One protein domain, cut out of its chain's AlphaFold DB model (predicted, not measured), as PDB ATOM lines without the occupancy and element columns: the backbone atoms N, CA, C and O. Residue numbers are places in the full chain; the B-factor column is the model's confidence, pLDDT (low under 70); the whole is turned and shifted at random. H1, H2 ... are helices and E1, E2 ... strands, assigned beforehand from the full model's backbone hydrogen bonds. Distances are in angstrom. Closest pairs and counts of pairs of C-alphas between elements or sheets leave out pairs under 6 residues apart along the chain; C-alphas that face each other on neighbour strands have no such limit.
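AT A GLANCE: This is residues 254 to 362 of the 362 residues of the protein "Coenzyme F420-0:L-glutamate ligase / coenzyme F420-1:gamma-L-glutamate ligase" of Micromonospora echinofusca (UniProt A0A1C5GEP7). A small, twisted four-stranded sheet forms the middle, with the long helix H3 running along one face and the short H2 crossing the opposite face. H1 packs on H3 and beside edge strand E1. The printed part has 109 residues, in the order H1 E1 H2 E2 H3 E3 E4; the sheet runs E1 E2 E4 E3, all antiparallel, and the class is mixed, helices and strands. It is compact, with a radius of gyration of the C-alphas of 12.9 A, and spans 35 by 31 by 24 A.

IN THESE COORDINATES: Find C-alpha 264 at (275.253, 210.344, 226.525); from there H1 runs 16.0 A to residue 274. Next come E1, residues 283 to 286, H2, residues 290 to 297, 10.4 A, and E2, residues 310 to 314, 13.2 A. H3, residues 321 to 340, is 29.1 A long. E3, residues 346 to 348, and E4, residues 358 to 361, form a hairpin ending at C-alpha 361, (273.982, 204.364, 237.901).

HOW THE PARTS SIT: Look across the sheet: N 285 and O 312 of E1 and E2 are 2.8 A apart, N 360 and O 311 of E4 and E2 2.8 A, N 348 and O 359 of E3 and E4 2.8 A. H3 is on the sheet at a height of 8.7 A. E2, H3 and E3 make a split strand-helix-strand unit, E4 between its strands, with a right-handed crossover. H2 is on the opposite face. H1 touches H3, closest at the C-alphas of Ala 270 and Ala 337, 4.8 A, at a steep tilt of 50 degrees, opposite ways. Every O i to N i+4 pair is within hydrogen-bond range in H2 and H3, and 6 of 7 in H1.

THE WHOLE: The C-alphas of Thr 260 and Gly 320, the two farthest apart, are 37.1 A apart. The printed part has no cut; the link from H2 to E2 is long. No printed residue is under 70 in pLDDT.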
ATOM      1  N   ALA A 254     261.145 199.764 237.344       93.94
ATOM      2  CA  ALA A 254     262.110 199.001 238.123       93.94
ATOM      3  C   ALA A 254     263.506 199.638 238.098       93.94
ATOM      4  O   ALA A 254     263.902 200.303 237.139       93.94
ATOM      5  N   ASP A 255     264.266 199.383 239.156       95.19
ATOM      6  CA  ASP A 255     265.699 199.646 239.199       95.19
ATOM      7  C   ASP A 255     266.449 198.605 238.358       95.19
ATOM      8  O   ASP A 255     266.151 197.412 238.420       95.19
ATOM      9  N   GLY A 256     267.430 199.050 237.574       94.12
ATOM     10  CA  GLY A 256     268.210 198.161 236.717       94.12
ATOM     11  C   GLY A 256     269.227 198.894 235.853       94.12
ATOM     12  O   GLY A 256     269.268 200.124 235.835       94.12
ATOM     13  N   LEU A 257     270.034 198.118 235.133       95.25
ATOM     14  CA  LEU A 257     271.038 198.596 234.184       95.25
ATOM     15  C   LEU A 257     270.805 197.963 232.818       95.25
ATOM     16  O   LEU A 257     270.308 196.837 232.718       95.25
ATOM     17  N   ASN A 258     271.206 198.679 231.775       93.56
ATOM     18  CA  ASN A 258     271.251 198.119 230.434       93.56
ATOM     19  C   ASN A 258     272.514 197.259 230.257       93.56
ATOM     20  O   ASN A 258     273.539 197.537 230.876       93.56
ATOM     21  N   PRO A 259     272.489 196.247 229.368       92.19
ATOM     22  CA  PRO A 259     273.677 195.448 229.053       92.19
ATOM     23  C   PRO A 259     274.748 196.242 228.288       92.19
ATOM     24  O   PRO A 259     275.894 195.811 228.198       92.19
ATOM     25  N   THR A 260     274.377 197.382 227.703       92.62
ATOM     26  CA  THR A 260     275.269 198.261 226.946       92.62
ATOM     27  C   THR A 260     275.247 199.671 227.532       92.62
ATOM     28  O   THR A 260     274.166 200.128 227.917       92.62
ATOM     29  N   PRO A 261     276.385 200.390 227.530       91.62
ATOM     30  CA  PRO A 261     276.442 201.781 227.971       91.62
ATOM     31  C   PRO A 261     275.399 202.657 227.260       91.62
ATOM     32  O   PRO A 261     275.232 202.523 226.043       91.62
ATOM     33  N   PRO A 262     274.704 203.555 227.979       94.38
ATOM     34  CA  PRO A 262     273.740 204.451 227.358       94.38
ATOM     35  C   PRO A 262     274.434 205.510 226.495       94.38
ATOM     36  O   PRO A 262     275.531 205.970 226.809       94.38
ATOM     37  N   ASP A 263     273.751 205.951 225.436       95.00
ATOM     38  CA  ASP A 263     274.153 207.129 224.662       95.00
ATOM     39  C   ASP A 263     274.116 208.385 225.564       95.00
ATOM     40  O   ASP A 263     273.053 208.734 226.091       95.00
ATOM     41  N   PRO A 264     275.237 209.111 225.745       94.81
ATOM     42  CA  PRO A 264     275.253 210.344 226.525       94.81
ATOM     43  C   PRO A 264     274.262 211.407 226.027       94.81
ATOM     44  O   PRO A 264     273.777 212.212 226.826       94.81
ATOM     45  N   GLU A 265     273.937 211.451 224.731       97.06
ATOM     46  CA  GLU A 265     272.912 212.364 224.212       97.06
ATOM     47  C   GLU A 265     271.501 211.953 224.650       97.06
ATOM     48  O   GLU A 265     270.687 212.824 224.952       97.06
ATOM     49  N   ALA A 266     271.218 210.653 224.778       97.38
ATOM     50  CA  ALA A 266     269.962 210.156 225.343       97.38
ATOM     51  C   ALA A 266     269.772 210.621 226.794       97.38
ATOM     52  O   ALA A 266     268.719 211.149 227.157       97.38
ATOM     53  N   VAL A 267     270.831 210.546 227.605       97.94
ATOM     54  CA  VAL A 267     270.807 211.051 228.987       97.94
ATOM     55  C   VAL A 267     270.566 212.565 229.020       97.94
ATOM     56  O   VAL A 267     269.763 213.049 229.819       97.94
ATOM     57  N   ARG A 268     271.207 213.335 228.129       97.50
ATOM     58  CA  ARG A 268     270.987 214.791 228.034       97.50
ATOM     59  C   ARG A 268     269.567 215.144 227.591       97.50
ATOM     60  O   ARG A 268     268.989 216.072 228.158       97.50
ATOM     61  N   ARG A 269     268.976 214.402 226.646       98.19
ATOM     62  CA  ARG A 269     267.563 214.564 226.256       98.19
ATOM     63  C   ARG A 269     266.627 214.297 227.431       98.19
ATOM     64  O   ARG A 269     265.743 215.115 227.679       98.19
ATOM     65  N   ALA A 270     266.874 213.243 228.210       98.25
ATOM     66  CA  ALA A 270     266.095 212.945 229.409       98.25
ATOM     67  C   ALA A 270     266.177 214.069 230.463       98.25
ATOM     68  O   ALA A 270     265.156 214.450 231.036       98.25
ATOM     69  N   ILE A 271     267.365 214.651 230.683       98.06
ATOM     70  CA  ILE A 271     267.535 215.824 231.562       98.06
ATOM     71  C   ILE A 271     266.739 217.021 231.014       98.06
ATOM     72  O   ILE A 271     265.984 217.659 231.750       98.06
ATOM     73  N   GLY A 272     266.866 217.309 229.715       97.75
ATOM     74  CA  GLY A 272     266.150 218.401 229.053       97.75
ATOM     75  C   GLY A 272     264.627 218.256 229.123       97.75
ATOM     76  O   GLY A 272     263.929 219.244 229.347       97.75
ATOM     77  N   ALA A 273     264.112 217.030 229.010       97.62
ATOM     78  CA  ALA A 273     262.682 216.732 229.060       97.62
ATOM     79  C   ALA A 273     262.037 217.098 230.407       97.62
ATOM     80  O   ALA A 273     260.867 217.480 230.446       97.62
ATOM     81  N   VAL A 274     262.789 217.009 231.510       97.75
ATOM     82  CA  VAL A 274     262.275 217.317 232.854       97.75
ATOM     83  C   VAL A 274     262.640 218.716 233.352       97.75
ATOM     84  O   VAL A 274     262.023 219.198 234.300       97.75
ATOM     85  N   ALA A 275     263.585 219.403 232.704       95.50
ATOM     86  CA  ALA A 275     264.139 220.678 233.168       95.50
ATOM     87  C   ALA A 275     263.080 221.761 233.460       95.50
ATOM     88  O   ALA A 275     263.235 222.537 234.399       95.50
ATOM     89  N   GLY A 276     261.987 221.798 232.690       94.94
ATOM     90  CA  GLY A 276     260.900 222.769 232.872       94.94
ATOM     91  C   GLY A 276     259.835 222.391 233.911       94.94
ATOM     92  O   GLY A 276     258.953 223.200 234.182       94.94
ATOM     93  N   VAL A 277     259.870 221.173 234.465       95.50
ATOM     94  CA  VAL A 277     258.820 220.645 235.365       95.50
ATOM     95  C   VAL A 277     259.330 220.226 236.746       95.50
ATOM     96  O   VAL A 277     258.521 219.989 237.652       95.50
ATOM     97  N   VAL A 278     260.648 220.125 236.916       96.75
ATOM     98  CA  VAL A 278     261.290 219.898 238.218       96.75
ATOM     99  C   VAL A 278     261.249 221.164 239.074       96.75
ATOM    100  O   VAL A 278     261.083 222.269 238.557       96.75
ATOM    101  N   ALA A 279     261.364 221.023 240.395       94.25
ATOM    102  CA  ALA A 279     261.351 222.175 241.288       94.25
ATOM    103  C   ALA A 279     262.527 223.130 240.987       94.25
ATOM    104  O   ALA A 279     263.641 222.651 240.745       94.25
ATOM    105  N   PRO A 280     262.324 224.464 241.041       92.38
ATOM    106  CA  PRO A 280     263.402 225.434 240.857       92.38
ATOM    107  C   PRO A 280     264.610 225.118 241.744       92.38
ATOM    108  O   PRO A 280     264.461 224.906 242.942       92.38
ATOM    109  N   GLY A 281     265.803 225.076 241.146       91.19
ATOM    110  CA  GLY A 281     267.049 224.722 241.833       91.19
ATOM    111  C   GLY A 281     267.339 223.218 241.929       91.19
ATOM    112  O   GLY A 281     268.430 222.862 242.363       91.19
ATOM    113  N   THR A 282     266.430 222.342 241.486       95.38
ATOM    114  CA  THR A 282     266.743 220.918 241.277       95.38
ATOM    115  C   THR A 282     267.581 220.749 240.016       95.38
ATOM    116  O   THR A 282     267.204 221.233 238.948       95.38
ATOM    117  N   VAL A 283     268.706 220.044 240.127       95.50
ATOM    118  CA  VAL A 283     269.652 219.818 239.027       95.50
ATOM    119  C   VAL A 283     269.987 218.334 238.921       95.50
ATOM    120  O   VAL A 283     270.341 217.698 239.912       95.50
ATOM    121  N   PHE A 284     269.934 217.804 237.698       97.62
ATOM    122  CA  PHE A 284     270.485 216.498 237.337       97.62
ATOM    123  C   PHE A 284     271.724 216.708 236.467       97.62
ATOM    124  O   PHE A 284     271.647 217.353 235.422       97.62
ATOM    125  N   SER A 285     272.872 216.203 236.917       96.12
ATOM    126  CA  SER A 285     274.176 216.438 236.290       96.12
ATOM    127  C   SER A 285     274.794 215.130 235.819       96.12
ATOM    128  O   SER A 285     275.163 214.288 236.637       96.12
ATOM    129  N   LEU A 286     274.930 214.974 234.503       97.12
ATOM    130  CA  LEU A 286     275.716 213.899 233.901       97.12
ATOM    131  C   LEU A 286     277.210 214.157 234.147       97.12
ATOM    132  O   LEU A 286     277.739 215.189 233.730       97.12
ATOM    133  N   VAL A 287     277.895 213.220 234.804       95.56
ATOM    134  CA  VAL A 287     279.334 213.325 235.073       95.56
ATOM    135  C   VAL A 287     280.112 212.868 233.838       95.56
ATOM    136  O   VAL A 287     280.359 211.680 233.653       95.56
ATOM    137  N   GLY A 288     280.449 213.826 232.970       90.12
ATOM    138  CA  GLY A 288     281.134 213.559 231.699       90.12
ATOM    139  C   GLY A 288     282.653 213.387 231.802       90.12
ATOM    140  O   GLY A 288     283.239 212.753 230.930       90.12
ATOM    141  N   ASP A 289     283.286 213.930 232.844       93.62
ATOM    142  CA  ASP A 289     284.731 213.793 233.063       93.62
ATOM    143  C   ASP A 289     285.070 212.415 233.652       93.62
ATOM    144  O   ASP A 289     284.470 211.981 234.640       93.62
ATOM    145  N   GLU A 290     286.005 211.705 233.024       91.50
ATOM    146  CA  GLU A 290     286.321 210.316 233.359       91.50
ATOM    147  C   GLU A 290     287.016 210.176 234.717       91.50
ATOM    148  O   GLU A 290     286.643 209.301 235.501       91.50
ATOM    149  N   GLU A 291     287.967 211.061 235.028       93.31
ATOM    150  CA  GLU A 291     288.693 211.043 236.300       93.31
ATOM    151  C   GLU A 291     287.750 211.378 237.465       93.31
ATOM    152  O   GLU A 291     287.704 210.659 238.469       93.31
ATOM    153  N   ALA A 292     286.914 212.409 237.304       92.75
ATOM    154  CA  ALA A 292     285.895 212.772 238.279       92.75
ATOM    155  C   ALA A 292     284.876 211.645 238.482       92.75
ATOM    156  O   ALA A 292     284.524 211.329 239.622       92.75
ATOM    157  N   ARG A 293     284.413 211.005 237.401       94.81
ATOM    158  CA  ARG A 293     283.491 209.864 237.472       94.81
ATOM    159  C   ARG A 293     284.122 208.694 238.220       94.81
ATOM    160  O   ARG A 293     283.485 208.169 239.132       94.81
ATOM    161  N   ALA A 294     285.359 208.314 237.909       93.19
ATOM    162  CA  ALA A 294     286.065 207.243 238.615       93.19
ATOM    163  C   ALA A 294     286.213 207.554 240.116       93.19
ATOM    164  O   ALA A 294     285.892 206.724 240.967       93.19
ATOM    165  N   GLY A 295     286.608 208.786 240.454       94.00
ATOM    166  CA  GLY A 295     286.751 209.223 241.842       94.00
ATOM    167  C   GLY A 295     285.430 209.274 242.619       94.00
ATOM    168  O   GLY A 295     285.408 208.980 243.814       94.00
ATOM    169  N   LEU A 296     284.320 209.635 241.968       94.69
ATOM    170  CA  LEU A 296     282.996 209.689 242.595       94.69
ATOM    171  C   LEU A 296     282.389 208.295 242.767       94.69
ATOM    172  O   LEU A 296     281.940 207.970 243.865       94.69
ATOM    173  N   THR A 297     282.401 207.475 241.716       95.44
ATOM    174  CA  THR A 297     281.818 206.120 241.716       95.44
ATOM    175  C   THR A 297     282.495 205.203 242.731       95.44
ATOM    176  O   THR A 297     281.798 204.496 243.452       95.44
ATOM    177  N   ALA A 298     283.816 205.318 242.919       94.12
ATOM    178  CA  ALA A 298     284.554 204.602 243.965       94.12
ATOM    179  C   ALA A 298     284.057 204.894 245.396       94.12
ATOM    180  O   ALA A 298     284.334 204.127 246.319       94.12
ATOM    181  N   ARG A 299     283.329 206.001 245.601       95.06
ATOM    182  CA  ARG A 299     282.748 206.382 246.897       95.06
ATOM    183  C   ARG A 299     281.241 206.158 246.977       95.06
ATOM    184  O   ARG A 299     280.685 206.372 248.050       95.06
ATOM    185  N   VAL A 300     280.569 205.784 245.886       95.06
ATOM    186  CA  VAL A 300     279.130 205.494 245.904       95.06
ATOM    187  C   VAL A 300     278.919 204.105 246.517       95.06
ATOM    188  O   VAL A 300     279.394 203.114 245.956       95.06
ATOM    189  N   PRO A 301     278.215 203.986 247.658       92.69
ATOM    190  CA  PRO A 301     277.945 202.686 248.255       92.69
ATOM    191  C   PRO A 301     277.127 201.804 247.306       92.69
ATOM    192  O   PRO A 301     276.055 202.203 246.858       92.69
ATOM    193  N   GLY A 302     277.625 200.598 247.025       93.19
ATOM    194  CA  GLY A 302     276.930 199.633 246.167       93.19
ATOM    195  C   GLY A 302     277.002 199.935 244.669       93.19
ATOM    196  O   GLY A 302     276.151 199.444 243.933       93.19
ATOM    197  N   TRP A 303     277.986 200.723 244.208       95.88
ATOM    198  CA  TRP A 303     278.197 200.964 242.777       95.88
ATOM    199  C   TRP A 303     278.371 199.642 241.999       95.88
ATOM    200  O   TRP A 303     279.288 198.876 242.312       95.88
ATOM    201  N   PRO A 304     277.527 199.353 240.992       94.88
ATOM    202  CA  PRO A 304     277.662 198.146 240.182       94.88
ATOM    203  C   PRO A 304     278.897 198.207 239.284       94.88
ATOM    204  O   PRO A 304     279.145 199.223 238.640       94.88
ATOM    205  N   ALA A 305     279.633 197.099 239.176       90.62
ATOM    206  CA  ALA A 305     280.808 197.017 238.302       90.62
ATOM    207  C   ALA A 305     280.466 197.241 236.816       90.62
ATOM    208  O   ALA A 305     281.277 197.786 236.075       90.62
ATOM    209  N   GLU A 306     279.253 196.855 236.412       90.94
ATOM    210  CA  GLU A 306     278.742 196.983 235.041       90.94
ATOM    211  C   GLU A 306     278.350 198.434 234.686       90.94
ATOM    212  O   GLU A 306     278.222 198.774 233.510       90.94
ATOM    213  N   ALA A 307     278.110 199.292 235.689       92.56
ATOM    214  CA  ALA A 307     277.607 200.643 235.473       92.56
ATOM    215  C   ALA A 307     278.709 201.551 234.930       92.56
ATOM    216  O   ALA A 307     279.793 201.675 235.509       92.56
ATOM    217  N   THR A 308     278.403 202.246 233.837       92.25
ATOM    218  CA  THR A 308     279.394 203.063 233.126       92.25
ATOM    219  C   THR A 308     279.099 204.545 233.227       92.25
ATOM    220  O   THR A 308     280.021 205.352 233.127       92.25
ATOM    221  N   THR A 309     277.857 204.936 233.497       96.12
ATOM    222  CA  THR A 309     277.475 206.346 233.551       96.12
ATOM    223  C   THR A 309     276.955 206.724 234.935       96.12
ATOM    224  O   THR A 309     276.173 205.996 235.541       96.12
ATOM    225  N   LEU A 310     277.389 207.887 235.436       96.94
ATOM    226  CA  LEU A 310     276.945 208.471 236.703       96.94
ATOM    227  C   LEU A 310     276.163 209.759 236.440       96.94
ATOM    228  O   LEU A 310     276.686 210.694 235.825       96.94
ATOM    229  N   VAL A 311     274.946 209.837 236.977       97.81
ATOM    230  CA  VAL A 311     274.192 211.091 237.081       97.81
ATOM    231  C   VAL A 311     273.988 211.446 238.546       97.81
ATOM    232  O   VAL A 311     273.516 210.630 239.334       97.81
ATOM    233  N   LEU A 312     274.327 212.678 238.920       97.62
ATOM    234  CA  LEU A 312     274.094 213.209 240.261       97.62
ATOM    235  C   LEU A 312     272.834 214.073 240.278       97.62
ATOM    236  O   LEU A 312     272.676 214.952 239.434       97.62
ATOM    237  N   GLY A 313     271.956 213.832 241.248       97.06
ATOM    238  CA  GLY A 313     270.767 214.644 241.493       97.06
ATOM    239  C   GLY A 313     270.919 215.480 242.760       97.06
ATOM    240  O   GLY A 313     271.201 214.935 243.831       97.06
ATOM    241  N   SER A 314     270.681 216.785 242.651       95.56
ATOM    242  CA  SER A 314     270.753 217.731 243.767       95.56
ATOM    243  C   SER A 314     269.480 218.580 243.826       95.56
ATOM    244  O   SER A 314     269.148 219.205 242.818       95.56
ATOM    245  N   PRO A 315     268.759 218.632 244.961       94.06
ATOM    246  CA  PRO A 315     267.677 219.590 245.160       94.06
ATOM    247  C   PRO A 315     268.232 221.002 245.382       94.06
ATOM    248  O   PRO A 315     269.433 221.194 245.595       94.06
ATOM    249  N   ALA A 316     267.339 221.992 245.411       88.56
ATOM    250  CA  ALA A 316     267.692 223.326 245.878       88.56
ATOM    251  C   ALA A 316     268.190 223.277 247.333       88.56
ATOM    252  O   ALA A 316     267.602 222.604 248.178       88.56
ATOM    253  N   THR A 317     269.266 224.007 247.633       86.25
ATOM    254  CA  THR A 317     269.832 224.093 248.986       86.25
ATOM    255  C   THR A 317     269.551 225.455 249.628       86.25
ATOM    256  O   THR A 317     269.738 226.470 248.950       86.25
ATOM    257  N   PRO A 318     269.218 225.513 250.932       87.44
ATOM    258  CA  PRO A 318     269.026 224.384 251.853       87.44
ATOM    259  C   PRO A 318     267.710 223.632 251.582       87.44
ATOM    260  O   PRO A 318     266.708 224.260 251.262       87.44
ATOM    261  N   ALA A 319     267.713 222.305 251.741       87.06
ATOM    262  CA  ALA A 319     266.530 221.462 251.543       87.06
ATOM    263  C   ALA A 319     265.930 221.033 252.892       87.06
ATOM    264  O   ALA A 319     266.625 220.455 253.730       87.06
ATOM    265  N   GLY A 320     264.640 221.298 253.100       90.19
ATOM    266  CA  GLY A 320     263.863 220.751 254.209       90.19
ATOM    267  C   GLY A 320     263.203 219.405 253.866       90.19
ATOM    268  O   GLY A 320     263.280 218.935 252.729       90.19
ATOM    269  N   PRO A 321     262.487 218.775 254.818       92.69
ATOM    270  CA  PRO A 321     261.804 217.500 254.578       92.69
ATOM    271  C   PRO A 321     260.823 217.523 253.393       92.69
ATOM    272  O   PRO A 321     260.771 216.571 252.620       92.69
ATOM    273  N   ALA A 322     260.073 218.616 253.217       91.81
ATOM    274  CA  ALA A 322     259.143 218.764 252.096       91.81
ATOM    275  C   ALA A 322     259.869 218.852 250.741       91.81
ATOM    276  O   ALA A 322     259.408 218.266 249.759       91.81
ATOM    277  N   ASP A 323     261.027 219.516 250.699       91.50
ATOM    278  CA  ASP A 323     261.847 219.637 249.490       91.50
ATOM    279  C   ASP A 323     262.438 218.284 249.086       91.50
ATOM    280  O   ASP A 323     262.501 217.970 247.903       91.50
ATOM    281  N   LEU A 324     262.797 217.438 250.058       91.25
ATOM    282  CA  LEU A 324     263.275 216.076 249.800       91.25
ATOM    283  C   LEU A 324     262.168 215.157 249.265       91.25
ATOM    284  O   LEU A 324     262.409 214.381 248.340       91.25
ATOM    285  N   VAL A 325     260.940 215.273 249.783       94.50
ATOM    286  CA  VAL A 325     259.777 214.567 249.212       94.50
ATOM    287  C   VAL A 325     259.536 215.028 247.773       94.50
ATOM    288  O   VAL A 325     259.326 214.205 246.878       94.50
ATOM    289  N   ARG A 326     259.613 216.340 247.523       94.25
ATOM    290  CA  ARG A 326     259.476 216.895 246.175       94.25
ATOM    291  C   ARG A 326     260.590 216.411 245.242       94.25
ATOM    292  O   ARG A 326     260.292 216.022 244.113       94.25
ATOM    293  N   PHE A 327     261.827 216.381 245.723       96.31
ATOM    294  CA  PHE A 327     262.982 215.872 244.991       96.31
ATOM    295  C   PHE A 327     262.805 214.405 244.602       96.31
ATOM    296  O   PHE A 327     263.106 214.049 243.470       96.31
ATOM    297  N   GLY A 328     262.231 213.568 245.472       95.62
ATOM    298  CA  GLY A 328     261.873 212.190 245.122       95.62
ATOM    299  C   GLY A 328     260.911 212.106 243.929       95.62
ATOM    300  O   GLY A 328     261.110 211.298 243.023       95.62
ATOM    301  N   ALA A 329     259.908 212.989 243.867       95.94
ATOM    302  CA  ALA A 329     259.004 213.063 242.717       95.94
ATOM    303  C   ALA A 329     259.716 213.552 241.441       95.94
ATOM    304  O   ALA A 329     259.447 213.049 240.352       95.94
ATOM    305  N   ASP A 330     260.623 214.522 241.559       97.38
ATOM    306  CA  ASP A 330     261.423 215.027 240.436       97.38
ATOM    307  C   ASP A 330     262.425 213.980 239.926       97.38
ATOM    308  O   ASP A 330     262.599 213.827 238.717       97.38
ATOM    309  N   LEU A 331     263.000 213.187 240.828       97.19
ATOM    310  CA  LEU A 331     263.844 212.047 240.500       97.19
ATOM    311  C   LEU A 331     263.052 210.967 239.754       97.19
ATOM    312  O   LEU A 331     263.526 210.481 238.733       97.19
ATOM    313  N   GLN A 332     261.825 210.642 240.182       97.00
ATOM    314  CA  GLN A 332     260.978 209.692 239.449       97.00
ATOM    315  C   GLN A 332     260.610 210.198 238.047       97.00
ATOM    316  O   GLN A 332     260.613 209.415 237.093       97.00
ATOM    317  N   ARG A 333     260.338 211.504 237.883       97.25
ATOM    318  CA  ARG A 333     260.144 212.110 236.551       97.25
ATOM    319  C   ARG A 333     261.377 211.909 235.679       97.25
ATOM    320  O   ARG A 333     261.242 211.500 234.530       97.25
ATOM    321  N   PHE A 334     262.564 212.161 236.226       98.25
ATOM    322  CA  PHE A 334     263.814 211.995 235.492       98.25
ATOM    323  C   PHE A 334     264.082 210.536 235.114       98.25
ATOM    324  O   PHE A 334     264.373 210.255 233.956       98.25
ATOM    325  N   ARG A 335     263.895 209.591 236.040       98.00
ATOM    326  CA  ARG A 335     264.009 208.151 235.754       98.00
ATOM    327  C   ARG A 335     263.027 207.692 234.678       98.00
ATOM    328  O   ARG A 335     263.393 206.911 233.809       98.00
ATOM    329  N   THR A 336     261.805 208.222 234.692       98.00
ATOM    330  CA  THR A 336     260.812 207.957 233.641       98.00
ATOM    331  C   THR A 336     261.271 208.507 232.287       98.00
ATOM    332  O   THR A 336     261.122 207.832 231.273       98.00
ATOM    333  N   ALA A 337     261.867 209.705 232.260       97.94
ATOM    334  CA  ALA A 337     262.429 210.287 231.042       97.94
ATOM    335  C   ALA A 337     263.629 209.484 230.509       97.94
ATOM    336  O   ALA A 337     263.732 209.290 229.304       97.94
ATOM    337  N   LEU A 338     264.493 208.963 231.390       98.06
ATOM    338  CA  LEU A 338     265.570 208.039 231.013       98.06
ATOM    339  C   LEU A 338     265.006 206.759 230.386       98.06
ATOM    340  O   LEU A 338     265.419 206.380 229.294       98.06
ATOM    341  N   ALA A 339     264.011 206.141 231.024       97.25
ATOM    342  CA  ALA A 339     263.384 204.926 230.513       97.25
ATOM    343  C   ALA A 339     262.710 205.140 229.145       97.25
ATOM    344  O   ALA A 339     262.777 204.264 228.286       97.25
ATOM    345  N   ALA A 340     262.110 206.313 228.910       96.38
ATOM    346  CA  ALA A 340     261.533 206.679 227.614       96.38
ATOM    347  C   ALA A 340     262.586 206.804 226.493       96.38
ATOM    348  O   ALA A 340     262.268 206.579 225.330       96.38
ATOM    349  N   GLU A 341     263.835 207.110 226.844       96.75
ATOM    350  CA  GLU A 341     264.997 207.108 225.945       96.75
ATOM    351  C   GLU A 341     265.693 205.730 225.883       96.75
ATOM    352  O   GLU A 341     266.779 205.597 225.321       96.75
ATOM    353  N   GLY A 342     265.089 204.693 226.475       95.62
ATOM    354  CA  GLY A 342     265.643 203.340 226.527       95.62
ATOM    355  C   GLY A 342     266.789 203.171 227.527       95.62
ATOM    356  O   GLY A 342     267.536 202.202 227.426       95.62
ATOM    357  N   VAL A 343     266.953 204.089 228.483       97.00
ATOM    358  CA  VAL A 343     268.023 204.065 229.489       97.00
ATOM    359  C   VAL A 343     267.478 203.569 230.829       97.00
ATOM    360  O   VAL A 343     266.713 204.266 231.502       97.00
ATOM    361  N   ALA A 344     267.878 202.361 231.235       96.62
ATOM    362  CA  ALA A 344     267.612 201.865 232.582       96.62
ATOM    363  C   ALA A 344     268.413 202.662 233.626       96.62
ATOM    364  O   ALA A 344     269.464 203.224 233.328       96.62
ATOM    365  N   SER A 345     267.891 202.742 234.851       97.62
ATOM    366  CA  SER A 345     268.560 203.454 235.942       97.62
ATOM    367  C   SER A 345     268.420 202.723 237.270       97.62
ATOM    368  O   SER A 345     267.326 202.281 237.638       97.62
ATOM    369  N   LEU A 346     269.521 202.666 238.015       97.31
ATOM    370  CA  LEU A 346     269.588 202.186 239.391       97.31
ATOM    371  C   LEU A 346     269.807 203.369 240.336       97.31
ATOM    372  O   LEU A 346     270.764 204.130 240.168       97.31
ATOM    373  N   LEU A 347     268.939 203.516 241.338       97.00
ATOM    374  CA  LEU A 347     269.064 204.572 242.337       97.00
ATOM    375  C   LEU A 347     269.985 204.142 243.481       97.00
ATOM    376  O   LEU A 347     269.747 203.142 244.152       97.00
ATOM    377  N   LEU A 348     271.016 204.944 243.736       96.38
ATOM    378  CA  LEU A 348     272.011 204.726 244.778       96.38
ATOM    379  C   LEU A 348     272.104 205.932 245.728       96.38
ATOM    380  O   LEU A 348     271.774 207.066 245.347       96.38
ATOM    381  N   PRO A 349     272.596 205.723 246.966       94.25
ATOM    382  CA  PRO A 349     272.967 206.823 247.847       94.25
ATOM    383  C   PRO A 349     273.996 207.749 247.177       94.25
ATOM    384  O   PRO A 349     274.852 207.274 246.427       94.25
ATOM    385  N   PRO A 350     273.965 209.066 247.446       92.75
ATOM    386  CA  PRO A 350     274.943 209.980 246.877       92.75
ATOM    387  C   PRO A 350     276.359 209.679 247.404       92.75
ATOM    388  O   PRO A 350     276.518 209.190 248.528       92.75
ATOM    389  N   PRO A 351     277.413 210.014 246.638       92.25
ATOM    390  CA  PRO A 351     278.783 209.879 247.111       92.25
ATOM    391  C   PRO A 351     279.008 210.770 248.351       92.25
ATOM    392  O   PRO A 351     278.695 211.968 248.306       92.25
ATOM    393  N   PRO A 352     279.587 210.237 249.448       90.50
ATOM    394  CA  PRO A 352     279.835 210.989 250.675       90.50
ATOM    395  C   PRO A 352     280.616 212.279 250.420       90.50
ATOM    396  O   PRO A 352     281.525 212.298 249.588       90.50
ATOM    397  N   GLY A 353     280.277 213.353 251.136       84.44
ATOM    398  CA  GLY A 353     280.956 214.649 251.017       84.44
ATOM    399  C   GLY A 353     280.611 215.450 249.757       84.44
ATOM    400  O   GLY A 353     281.309 216.411 249.449       84.44
ATOM    401  N   THR A 354     279.564 215.068 249.018       86.81
ATOM    402  CA  THR A 354     279.011 215.878 247.918       86.81
ATOM    403  C   THR A 354     277.730 216.598 248.338       86.81
ATOM    404  O   THR A 354     277.120 216.262 249.350       86.81
ATOM    405  N   THR A 355     277.318 217.593 247.552       84.31
ATOM    406  CA  THR A 355     276.018 218.273 247.701       84.31
ATOM    407  C   THR A 355     274.862 217.502 247.050       84.31
ATOM    408  O   THR A 355     273.717 217.945 247.123       84.31
ATOM    409  N   ALA A 356     275.143 216.361 246.412       90.69
ATOM    410  CA  ALA A 356     274.130 215.519 245.794       90.69
ATOM    411  C   ALA A 356     273.279 214.813 246.856       90.69
ATOM    412  O   ALA A 356     273.771 214.413 247.908       90.69
ATOM    413  N   SER A 357     271.995 214.634 246.555       92.75
ATOM    414  CA  SER A 357     271.051 213.870 247.383       92.75
ATOM    415  C   SER A 357     270.678 212.519 246.763       92.75
ATOM    416  O   SER A 357     270.077 211.691 247.439       92.75
ATOM    417  N   ALA A 358     271.053 212.278 245.504       95.75
ATOM    418  CA  ALA A 358     270.916 210.989 244.829       95.75
ATOM    419  C   ALA A 358     272.037 210.773 243.803       95.75
ATOM    420  O   ALA A 358     272.540 211.733 243.210       95.75
ATOM    421  N   ALA A 359     272.376 209.509 243.559       97.19
ATOM    422  CA  ALA A 359     273.181 209.074 242.424       97.19
ATOM    423  C   ALA A 359     272.379 208.066 241.591       97.19
ATOM    424  O   ALA A 359     271.762 207.162 242.148       97.19
ATOM    425  N   LEU A 360     272.386 208.214 240.268       97.94
ATOM    426  CA  LEU A 360     271.905 207.186 239.349       97.94
ATOM    427  C   LEU A 360     273.098 206.529 238.662       97.94
ATOM    428  O   LEU A 360     273.930 207.222 238.071       97.94
ATOM    429  N   ALA A 361     273.144 205.203 238.744       97.44
ATOM    430  CA  ALA A 361     273.982 204.364 237.901       97.44
ATOM    431  C   ALA A 361     273.183 203.978 236.649       97.44
ATOM    432  O   ALA A 361     272.035 203.541 236.782       97.44
ATOM    433  N   LEU A 362     273.777 204.175 235.467       96.25
ATOM    434  CA  LEU A 362     273.189 203.841 234.164       96.25
ATOM    435  C   LEU A 362     274.074 202.865 233.378       96.25
ATOM    436  O   LEU A 362     275.328 202.969 233.489       96.25
TER     437      LEU A 362